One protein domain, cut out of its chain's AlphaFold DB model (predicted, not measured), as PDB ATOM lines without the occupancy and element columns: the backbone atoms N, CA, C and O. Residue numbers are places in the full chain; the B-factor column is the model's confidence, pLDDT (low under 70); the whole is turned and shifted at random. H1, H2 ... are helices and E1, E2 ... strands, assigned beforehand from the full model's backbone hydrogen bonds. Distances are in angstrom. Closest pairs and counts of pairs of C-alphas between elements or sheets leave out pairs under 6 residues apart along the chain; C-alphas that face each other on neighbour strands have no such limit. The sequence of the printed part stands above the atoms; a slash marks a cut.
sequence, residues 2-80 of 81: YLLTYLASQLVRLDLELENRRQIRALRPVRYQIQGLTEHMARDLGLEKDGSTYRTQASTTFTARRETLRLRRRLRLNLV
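What this domain is: This is residues 2 to 80 of the 81 residues of an uncharacterized protein of Enterovibrio sp. CAIM 600 (UniProt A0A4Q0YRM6). A small looped middle part, with the short strands E1 and E2 crossing at its base and the short helix H2 near its tip, has two long helical arms, H1 and H3, that stick out toward opposite ends of the longest axis. The arms make the length, while the loop from E1 through H2 to E2 goes out sideways and folds back. The printed part has 79 residues with three named helices and two named strands, in the order H1 E1 H2 E2 H3, and is mostly helix. It is extended, with a radius of gyration of the C-alphas of 21.5 A and spans of 76 by 34 by 16 A.

Where its parts are: Look first at E1, residues 28 to 31, and E2, residues 52 to 55. Between them is H2, residues 39 to 44. Find C-alpha 2 at (112.775, 117.311, 142.435); from there H1 runs 36.5 A through residues 2 to 26. H3, residues 60 to 78, runs 27.3 A to C-alpha 78 at (143.581, 175.972, 112.170).

How they stand to each other: E1 and E2 meet only at a point, where the C-alphas of Arg 31 and Ser 52 face each other at 4.6 A. The closest C-alphas of H1 and E2, those of Ile 24 and Tyr 54, are 8.0 A apart. H3 is apart from H1, H2 and E1, and H1 is apart from H2. In H1, H2 and H3 every O i to N i+4 pair is within hydrogen-bond range.

The domain as a whole: Residues 2 to 22 and 58 to 80 stand free. The C-alphas of Tyr 2 and Val 80, the two farthest apart, are 75.7 A from each other. The printed part has no cut and no long link. The mean pLDDT of the printed part is 72.0, with 38 residues under 70, among them 24 to 37 and 46 to 64.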
ATOM      1  N   TYR A   2     111.362 116.994 142.740       73.25
ATOM      2  CA  TYR A   2     112.775 117.311 142.435       73.25
ATOM      3  C   TYR A   2     113.134 117.467 140.946       73.25
ATOM      4  O   TYR A   2     114.138 118.081 140.603       73.25
ATOM      5  N   LEU A   3     112.320 116.915 140.046       85.38
ATOM      6  CA  LEU A   3     112.624 116.886 138.613       85.38
ATOM      7  C   LEU A   3     112.486 118.277 137.968       85.38
ATOM      8  O   LEU A   3     113.299 118.662 137.133       85.38
ATOM      9  N   LEU A   4     111.507 119.067 138.422       87.44
ATOM     10  CA  LEU A   4     111.283 120.433 137.940       87.44
ATOM     11  C   LEU A   4     112.391 121.391 138.388       87.44
ATOM     12  O   LEU A   4     112.866 122.187 137.586       87.44
ATOM     13  N   THR A   5     112.848 121.290 139.639       86.38
ATOM     14  CA  THR A   5     113.959 122.112 140.142       86.38
ATOM     15  C   THR A   5     115.281 121.735 139.482       86.38
ATOM     16  O   THR A   5     116.066 122.619 139.137       86.38
ATOM     17  N   TYR A   6     115.507 120.444 139.221       90.56
ATOM     18  CA  TYR A   6     116.665 119.988 138.460       90.56
ATOM     19  C   TYR A   6     116.657 120.550 137.032       90.56
ATOM     20  O   TYR A   6     117.636 121.171 136.619       90.56
ATOM     21  N   LEU A   7     115.543 120.422 136.304       90.06
ATOM     22  CA  LEU A   7     115.413 120.972 134.951       90.06
ATOM     23  C   LEU A   7     115.577 122.494 134.918       90.06
ATOM     24  O   LEU A   7     116.308 123.004 134.072       90.06
ATOM     25  N   ALA A   8     114.974 123.214 135.867       89.62
ATOM     26  CA  ALA A   8     115.139 124.660 135.982       89.62
ATOM     27  C   ALA A   8     116.614 125.045 136.180       89.62
ATOM     28  O   ALA A   8     117.112 125.953 135.521       89.62
ATOM     29  N   SER A   9     117.342 124.311 137.028       91.00
ATOM     30  CA  SER A   9     118.768 124.569 137.257       91.00
ATOM     31  C   SER A   9     119.628 124.309 136.014       91.00
ATOM     32  O   SER A   9     120.575 125.052 135.758       91.00
ATOM     33  N   GLN A  10     119.283 123.295 135.213       93.19
ATOM     34  CA  GLN A  10     119.992 122.986 133.971       93.19
ATOM     35  C   GLN A  10     119.746 124.048 132.902       93.19
ATOM     36  O   GLN A  10     120.694 124.474 132.250       93.19
ATOM     37  N   LEU A  11     118.508 124.533 132.763       91.56
ATOM     38  CA  LEU A  11     118.184 125.609 131.823       91.56
ATOM     39  C   LEU A  11     118.961 126.891 132.142       91.56
ATOM     40  O   LEU A  11     119.546 127.475 131.238       91.56
ATOM     41  N   VAL A  12     119.046 127.274 133.420       90.69
ATOM     42  CA  VAL A  12     119.827 128.450 133.847       90.69
ATOM     43  C   VAL A  12     121.313 128.290 133.517       90.69
ATOM     44  O   VAL A  12     121.937 129.222 133.016       90.69
ATOM     45  N   ARG A  13     121.895 127.108 133.758       89.12
ATOM     46  CA  ARG A  13     123.300 126.835 133.405       89.12
ATOM     47  C   ARG A  13     123.541 126.943 131.903       89.12
ATOM     48  O   ARG A  13     124.536 127.528 131.487       89.12
ATOM     49  N   LEU A  14     122.623 126.403 131.108       91.81
ATOM     50  CA  LEU A  14     122.711 126.418 129.653       91.81
ATOM     51  C   LEU A  14     122.631 127.856 129.118       91.81
ATOM     52  O   LEU A  14     123.411 128.231 128.245       91.81
ATOM     53  N   ASP A  15     121.756 128.683 129.690       91.75
ATOM     54  CA  ASP A  15     121.634 130.092 129.312       91.75
ATOM     55  C   ASP A  15     122.913 130.880 129.630       91.75
ATOM     56  O   ASP A  15     123.432 131.599 128.773       91.75
ATOM     57  N   LEU A  16     123.504 130.650 130.810       87.06
ATOM     58  CA  LEU A  16     124.795 131.233 131.189       87.06
ATOM     59  C   LEU A  16     125.919 130.815 130.231       87.06
ATOM     60  O   LEU A  16     126.742 131.639 129.832       87.06
ATOM     61  N   GLU A  17     125.965 129.547 129.819       87.56
ATOM     62  CA  GLU A  17     126.945 129.085 128.832       87.56
ATOM     63  C   GLU A  17     126.756 129.753 127.465       87.56
ATOM     64  O   GLU A  17     127.737 130.125 126.811       87.56
ATOM     65  N   LEU A  18     125.511 129.918 127.018       86.12
ATOM     66  CA  LEU A  18     125.202 130.595 125.760       86.12
ATOM     67  C   LEU A  18     125.577 132.075 125.813       86.12
ATOM     68  O   LEU A  18     126.144 132.592 124.845       86.12
ATOM     69  N   GLU A  19     125.305 132.746 126.926       79.25
ATOM     70  CA  GLU A  19     125.671 134.141 127.138       79.25
ATOM     71  C   GLU A  19     127.192 134.319 127.154       79.25
ATOM     72  O   GLU A  19     127.714 135.145 126.402       79.25
ATOM     73  N   ASN A  20     127.921 133.462 127.874       77.31
ATOM     74  CA  ASN A  20     129.385 133.445 127.870       77.31
ATOM     75  C   ASN A  20     129.949 133.234 126.457       77.31
ATOM     76  O   ASN A  20     130.844 133.958 126.020       77.31
ATOM     77  N   ARG A  21     129.395 132.292 125.680       80.56
ATOM     78  CA  ARG A  21     129.814 132.069 124.283       80.56
ATOM     79  C   ARG A  21     129.537 133.282 123.395       80.56
ATOM     80  O   ARG A  21     130.349 133.593 122.524       80.56
ATOM     81  N   ARG A  22     128.406 133.969 123.584       79.44
ATOM     82  CA  ARG A  22     128.081 135.209 122.859       79.44
ATOM     83  C   ARG A  22     129.035 136.339 123.238       79.44
ATOM     84  O   ARG A  22     129.516 137.025 122.341       79.44
ATOM     85  N   GLN A  23     129.359 136.484 124.521       70.56
ATOM     86  CA  GLN A  23     130.336 137.458 125.004       70.56
ATOM     87  C   GLN A  23     131.723 137.195 124.410       70.56
ATOM     88  O   GLN A  23     132.301 138.100 123.818       70.56
ATOM     89  N   ILE A  24     132.216 135.953 124.452       69.81
ATOM     90  CA  ILE A  24     133.504 135.573 123.846       69.81
ATOM     91  C   ILE A  24     133.522 135.881 122.342       69.81
ATOM     92  O   ILE A  24     134.510 136.403 121.841       69.81
ATOM     93  N   ARG A  25     132.429 135.615 121.612       69.62
ATOM     94  CA  ARG A  25     132.329 135.951 120.177       69.62
ATOM     95  C   ARG A  25     132.297 137.458 119.905       69.62
ATOM     96  O   ARG A  25     132.774 137.889 118.859       69.62
ATOM     97  N   ALA A  26     131.710 138.249 120.803       67.81
ATOM     98  CA  ALA A  26     131.664 139.707 120.690       67.81
ATOM     99  C   ALA A  26     133.021 140.362 121.016       67.81
ATOM    100  O   ALA A  26     133.359 141.419 120.476       67.81
ATOM    101  N   LEU A  27     133.812 139.728 121.882       62.38
ATOM    102  CA  LEU A  27     135.163 140.144 122.239       62.38
ATOM    103  C   LEU A  27     136.124 139.738 121.112       62.38
ATOM    104  O   LEU A  27     136.408 138.563 120.900       62.38
ATOM    105  N   ARG A  28     136.642 140.712 120.355       55.25
ATOM    106  CA  ARG A  28     137.711 140.427 119.385       55.25
ATOM    107  C   ARG A  28     139.050 140.324 120.117       55.25
ATOM    108  O   ARG A  28     139.358 141.230 120.891       55.25
ATOM    109  N   PRO A  29     139.880 139.308 119.826       56.16
ATOM    110  CA  PRO A  29     141.241 139.261 120.331       56.16
ATOM    111  C   PRO A  29     142.037 140.400 119.690       56.16
ATOM    112  O   PRO A  29     142.355 140.368 118.500       56.16
ATOM    113  N   VAL A  30     142.333 141.441 120.467       56.84
ATOM    114  CA  VAL A  30     143.261 142.492 120.042       56.84
ATOM    115  C   VAL A  30     144.654 142.010 120.413       56.84
ATOM    116  O   VAL A  30     144.950 141.870 121.597       56.84
ATOM    117  N   ARG A  31     145.484 141.719 119.405       56.03
ATOM    118  CA  ARG A  31     146.897 141.378 119.596       56.03
ATOM    119  C   ARG A  31     147.710 142.661 119.647       56.03
ATOM    120  O   ARG A  31     147.822 143.360 118.641       56.03
ATOM    121  N   TYR A  32     148.257 142.974 120.812       60.28
ATOM    122  CA  TYR A  32     149.228 144.049 120.962       60.28
ATOM    123  C   TYR A  32     150.630 143.496 120.703       60.28
ATOM    124  O   TYR A  32     150.964 142.397 121.137       60.28
ATOM    125  N   GLN A  33     151.455 144.242 119.972       58.59
ATOM    126  CA  GLN A  33     152.846 143.871 119.728       58.59
ATOM    127  C   GLN A  33     153.630 144.052 121.041       58.59
ATOM    128  O   GLN A  33     153.906 145.175 121.448       58.59
ATOM    129  N   ILE A  34     153.950 142.951 121.727       62.12
ATOM    130  CA  ILE A  34     154.571 142.936 123.071       62.12
ATOM    131  C   ILE A  34     156.104 143.099 123.007       62.12
ATOM    132  O   ILE A  34     156.827 142.617 123.876       62.12
ATOM    133  N   GLN A  35     156.654 143.714 121.956       59.12
ATOM    134  CA  GLN A  35     158.109 143.858 121.861       59.12
ATOM    135  C   GLN A  35     158.603 144.798 122.971       59.12
ATOM    136  O   GLN A  35     158.333 145.995 122.943       59.12
ATOM    137  N   GLY A  36     159.300 144.232 123.963       66.06
ATOM    138  CA  GLY A  36     159.900 144.964 125.085       66.06
ATOM    139  C   GLY A  36     159.112 144.957 126.402       66.06
ATOM    140  O   GLY A  36     159.557 145.584 127.358       66.06
ATOM    141  N   LEU A  37     157.977 144.257 126.490       65.81
ATOM    142  CA  LEU A  37     157.192 144.140 127.727       65.81
ATOM    143  C   LEU A  37     157.529 142.836 128.465       65.81
ATOM    144  O   LEU A  37     157.500 141.757 127.877       65.81
ATOM    145  N   THR A  38     157.836 142.929 129.761       74.88
ATOM    146  CA  THR A  38     158.039 141.741 130.609       74.88
ATOM    147  C   THR A  38     156.701 141.058 130.916       74.88
ATOM    148  O   THR A  38     155.648 141.697 130.898       74.88
ATOM    149  N   GLU A  39     156.725 139.759 131.237       67.31
ATOM    150  CA  GLU A  39     155.510 138.974 131.534       67.31
ATOM    151  C   GLU A  39     154.691 139.575 132.692       67.31
ATOM    152  O   GLU A  39     153.460 139.565 132.667       67.31
ATOM    153  N   HIS A  40     155.371 140.159 133.680       71.44
ATOM    154  CA  HIS A  40     154.735 140.855 134.798       71.44
ATOM    155  C   HIS A  40     153.983 142.111 134.340       71.44
ATOM    156  O   HIS A  40     152.819 142.288 134.683       71.44
ATOM    157  N   MET A  41     154.600 142.931 133.485       68.31
ATOM    158  CA  MET A  41     153.970 144.140 132.948       68.31
ATOM    159  C   MET A  41     152.809 143.819 131.995       68.31
ATOM    160  O   MET A  41     151.815 144.541 131.968       68.31
ATOM    161  N   ALA A  42     152.903 142.724 131.233       70.19
ATOM    162  CA  ALA A  42     151.793 142.240 130.414       70.19
ATOM    163  C   ALA A  42     150.585 141.866 131.291       70.19
ATOM    164  O   ALA A  42     149.462 142.282 131.004       70.19
ATOM    165  N   ARG A  43     150.824 141.166 132.409       70.56
ATOM    166  CA  ARG A  43     149.778 140.791 133.368       70.56
ATOM    167  C   ARG A  43     149.117 142.006 134.021       70.56
ATOM    168  O   ARG A  43     147.892 142.038 134.096       70.56
ATOM    169  N   ASP A  44     149.894 143.011 134.418       76.00
ATOM    170  CA  ASP A  44     149.366 144.250 135.014       76.00
ATOM    171  C   ASP A  44     148.484 145.044 134.035       76.00
ATOM    172  O   ASP A  44     147.513 145.687 134.428       76.00
ATOM    173  N   LEU A  45     148.783 144.960 132.735       70.00
ATOM    174  CA  LEU A  45     147.975 145.548 131.664       70.00
ATOM    175  C   LEU A  45     146.765 144.684 131.262       70.00
ATOM    176  O   LEU A  45     145.981 145.097 130.404       70.00
ATOM    177  N   GLY A  46     146.605 143.499 131.858       67.56
ATOM    178  CA  GLY A  46     145.543 142.546 131.532       67.56
ATOM    179  C   GLY A  46     145.741 141.813 130.200       67.56
ATOM    180  O   GLY A  46     144.766 141.323 129.631       67.56
ATOM    181  N   LEU A  47     146.975 141.766 129.685       69.31
ATOM    182  CA  LEU A  47     147.360 141.040 128.473       69.31
ATOM    183  C   LEU A  47     147.679 139.576 128.809       69.31
ATOM    184  O   LEU A  47     148.376 139.284 129.782       69.31
ATOM    185  N   GLU A  48     147.216 138.649 127.975       68.88
ATOM    186  CA  GLU A  48     147.696 137.265 127.992       68.88
ATOM    187  C   GLU A  48     149.120 137.164 127.416       68.88
ATOM    188  O   GLU A  48     149.630 138.103 126.804       68.88
ATOM    189  N   LYS A  49     149.765 135.998 127.582       63.59
ATOM    190  CA  LYS A  49     151.150 135.740 127.131       63.59
ATOM    191  C   LYS A  49     151.372 136.006 125.637       63.59
ATOM    192  O   LYS A  49     152.464 136.405 125.248       63.59
ATOM    193  N   ASP A  50     150.322 135.861 124.834       62.41
ATOM    194  CA  ASP A  50     150.346 136.085 123.386       62.41
ATOM    195  C   ASP A  50     149.991 137.533 122.996       62.41
ATOM    196  O   ASP A  50     149.889 137.871 121.814       62.41
ATOM    197  N   GLY A  51     149.772 138.407 123.984       59.88
ATOM    198  CA  GLY A  51     149.428 139.814 123.782       59.88
ATOM    199  C   GLY A  51     147.966 140.022 123.413       59.88
ATOM    200  O   GLY A  51     147.585 141.131 123.030       59.88
ATOM    201  N   SER A  52     147.148 138.969 123.506       58.56
ATOM    202  CA  SER A  52     145.696 139.041 123.418       58.56
ATOM    203  C   SER A  52     145.124 139.746 124.643       58.56
ATOM    204  O   SER A  52     145.492 139.471 125.781       58.56
ATOM    205  N   THR A  53     144.171 140.643 124.405       67.31
ATOM    206  CA  THR A  53     143.217 141.090 125.430       67.31
ATOM    207  C   THR A  53     141.803 140.873 124.927       67.31
ATOM    208  O   THR A  53     141.499 141.094 123.748       67.31
ATOM    209  N   TYR A  54     140.917 140.503 125.844       57.66
ATOM    210  CA  TYR A  54     139.480 140.515 125.620       57.66
ATOM    211  C   TYR A  54     138.949 141.921 125.887       57.66
ATOM    212  O   TYR A  54     138.422 142.220 126.955       57.66
ATOM    213  N   ARG A  55     139.124 142.829 124.925       57.00
ATOM    214  CA  ARG A  55     138.547 144.172 125.042       57.00
ATOM    215  C   ARG A  55     137.114 144.154 124.530       57.00
ATOM    216  O   ARG A  55     136.870 143.774 123.386       57.00
ATOM    217  N   THR A  56     136.166 144.613 125.346       54.91
ATOM    218  CA  THR A  56     134.803 144.906 124.885       54.91
ATOM    219  C   THR A  56     134.904 145.896 123.728       54.91
ATOM    220  O   THR A  56     135.577 146.924 123.860       54.91
ATOM    221  N   GLN A  57     134.303 145.583 122.572       53.53
ATOM    222  CA  GLN A  57     134.241 146.533 121.462       53.53
ATOM    223  C   GLN A  57     133.665 147.845 121.998       53.53
ATOM    224  O   GLN A  57     132.537 147.880 122.490       53.53
ATOM    225  N   ALA A  58     134.445 148.926 121.928       55.16
ATOM    226  CA  ALA A  58     133.895 150.252 122.165       55.16
ATOM    227  C   ALA A  58     132.747 150.439 121.168       55.16
ATOM    228  O   ALA A  58     132.941 150.179 119.976       55.16
ATOM    229  N   SER A  59     131.560 150.840 121.639       52.19
ATOM    230  CA  SER A  59     130.421 151.010 120.739       52.19
ATOM    231  C   SER A  59     130.826 151.952 119.601       52.19
ATOM    232  O   SER A  59     131.453 152.995 119.819       52.19
ATOM    233  N   THR A  60     130.492 151.577 118.370       57.03
ATOM    234  CA  THR A  60     130.830 152.332 117.151       57.03
ATOM    235  C   THR A  60     130.335 153.783 117.205       57.03
ATOM    236  O   THR A  60     130.932 154.688 116.626       57.03
ATOM    237  N   THR A  61     129.277 154.033 117.975       60.41
ATOM    238  CA  THR A  61     128.734 155.364 118.261       60.41
ATOM    239  C   THR A  61     129.662 156.230 119.119       60.41
ATOM    240  O   THR A  61     129.778 157.434 118.880       60.41
ATOM    241  N   PHE A  62     130.360 155.649 120.100       58.75
ATOM    242  CA  PHE A  62     131.260 156.389 120.985       58.75
ATOM    243  C   PHE A  62     132.554 156.808 120.274       58.75
ATOM    244  O   PHE A  62     133.028 157.935 120.449       58.75
ATOM    245  N   THR A  63     133.105 155.940 119.419       61.88
ATOM    246  CA  THR A  63     134.305 156.246 118.623       61.88
ATOM    247  C   THR A  63     134.036 157.352 117.604       61.88
ATOM    248  O   THR A  63     134.787 158.329 117.569       61.88
ATOM    249  N   ALA A  64     132.915 157.288 116.877       66.31
ATOM    250  CA  ALA A  64     132.514 158.325 115.924       66.31
ATOM    251  C   ALA A  64     132.330 159.706 116.592       66.31
ATOM    252  O   ALA A  64     132.792 160.733 116.083       66.31
ATOM    253  N   ARG A  65     131.719 159.758 117.786       74.00
ATOM    254  CA  ARG A  65     131.558 161.013 118.545       74.00
ATOM    255  C   ARG A  65     132.898 161.606 118.992       74.00
ATOM    256  O   ARG A  65     133.081 162.823 118.988       74.00
ATOM    257  N   ARG A  66     133.861 160.764 119.367       74.12
ATOM    258  CA  ARG A  66     135.199 161.218 119.768       74.12
ATOM    259  C   ARG A  66     136.008 161.738 118.579       74.12
ATOM    260  O   ARG A  66     136.712 162.740 118.719       74.12
ATOM    261  N   GLU A  67     135.903 161.093 117.421       77.56
ATOM    262  CA  GLU A  67     136.574 161.551 116.201       77.56
ATOM    263  C   GLU A  67     136.007 162.870 115.684       77.56
ATOM    264  O   GLU A  67     136.768 163.797 115.409       77.56
ATOM    265  N   THR A  68     134.682 163.015 115.656       81.75
ATOM    266  CA  THR A  68     134.034 164.279 115.270       81.75
ATOM    267  C   THR A  68     134.442 165.439 116.183       81.75
ATOM    268  O   THR A  68     134.739 166.532 115.695       81.75
ATOM    269  N   LEU A  69     134.548 165.216 117.499       83.00
ATOM    270  CA  LEU A  69     135.064 166.219 118.440       83.00
ATOM    271  C   LEU A  69     136.537 166.569 118.184       83.00
ATOM    272  O   LEU A  69     136.903 167.746 118.232       83.00
ATOM    273  N   ARG A  70     137.383 165.577 117.877       85.12
ATOM    274  CA  ARG A  70     138.791 165.805 117.506       85.12
ATOM    275  C   ARG A  70     138.917 166.639 116.232       85.12
ATOM    276  O   ARG A  70     139.694 167.594 116.221       85.12
ATOM    277  N   LEU A  71     138.149 166.314 115.192       83.94
ATOM    278  CA  LEU A  71     138.152 167.044 113.922       83.94
ATOM    279  C   LEU A  71     137.672 168.487 114.105       83.94
ATOM    280  O   LEU A  71     138.354 169.412 113.671       83.94
ATOM    281  N   ARG A  72     136.572 168.704 114.839       85.12
ATOM    282  CA  ARG A  72     136.084 170.058 115.166       85.12
ATOM    283  C   ARG A  72     137.127 170.890 115.905       85.12
ATOM    284  O   ARG A  72     137.276 172.074 115.616       85.12
ATOM    285  N   ARG A  73     137.855 170.285 116.847       81.88
ATOM    286  CA  ARG A  73     138.914 170.980 117.589       81.88
ATOM    287  C   ARG A  73     140.077 171.373 116.679       81.88
ATOM    288  O   ARG A  73     140.546 172.498 116.786       81.88
ATOM    289  N   ARG A  74     140.506 170.491 115.770       82.25
ATOM    290  CA  ARG A  74     141.557 170.801 114.783       82.25
ATOM    291  C   ARG A  74     141.145 171.917 113.828       82.25
ATOM    292  O   ARG A  74     141.914 172.845 113.634       82.25
ATOM    293  N   LEU A  75     139.923 171.863 113.301       78.50
ATOM    294  CA  LEU A  75     139.400 172.909 112.419       78.50
ATOM    295  C   LEU A  75     139.339 174.268 113.125       78.50
ATOM    296  O   LEU A  75     139.744 175.265 112.546       78.50
ATOM    297  N   ARG A  76     138.907 174.313 114.392       76.12
ATOM    298  CA  ARG A  76     138.920 175.557 115.176       76.12
ATOM    299  C   ARG A  76     140.324 176.108 115.401       76.12
ATOM    300  O   ARG A  76     140.496 177.313 115.333       76.12
ATOM    301  N   LEU A  77     141.302 175.250 115.684       73.88
ATOM    302  CA  LEU A  77     142.681 175.689 115.909       73.88
ATOM    303  C   LEU A  77     143.335 176.201 114.618       73.88
ATOM    304  O   LEU A  77     144.030 177.204 114.668       73.88
ATOM    305  N   ASN A  78     143.044 175.572 113.475       61.91
ATOM    306  CA  ASN A  78     143.581 175.972 112.170       61.91
ATOM    307  C   ASN A  78     142.898 177.208 111.557       61.91
ATOM    308  O   ASN A  78     143.425 177.764 110.608       61.91
ATOM    309  N   LEU A  79     141.716 177.605 112.040       59.09
ATOM    310  CA  LEU A  79     141.025 178.831 111.607       59.09
ATOM    311  C   LEU A  79     141.446 180.071 112.414       59.09
ATOM    312  O   LEU A  79     141.049 181.179 112.072       59.09
ATOM    313  N   VAL A  80     142.171 179.876 113.521       53.31
ATOM    314  CA  VAL A  80     142.647 180.949 114.412       53.31
ATOM    315  C   VAL A  80     144.114 181.315 114.129       53.31
ATOM    316  O   VAL A  80     144.553 182.389 114.529       53.31
TER     317      VAL A  80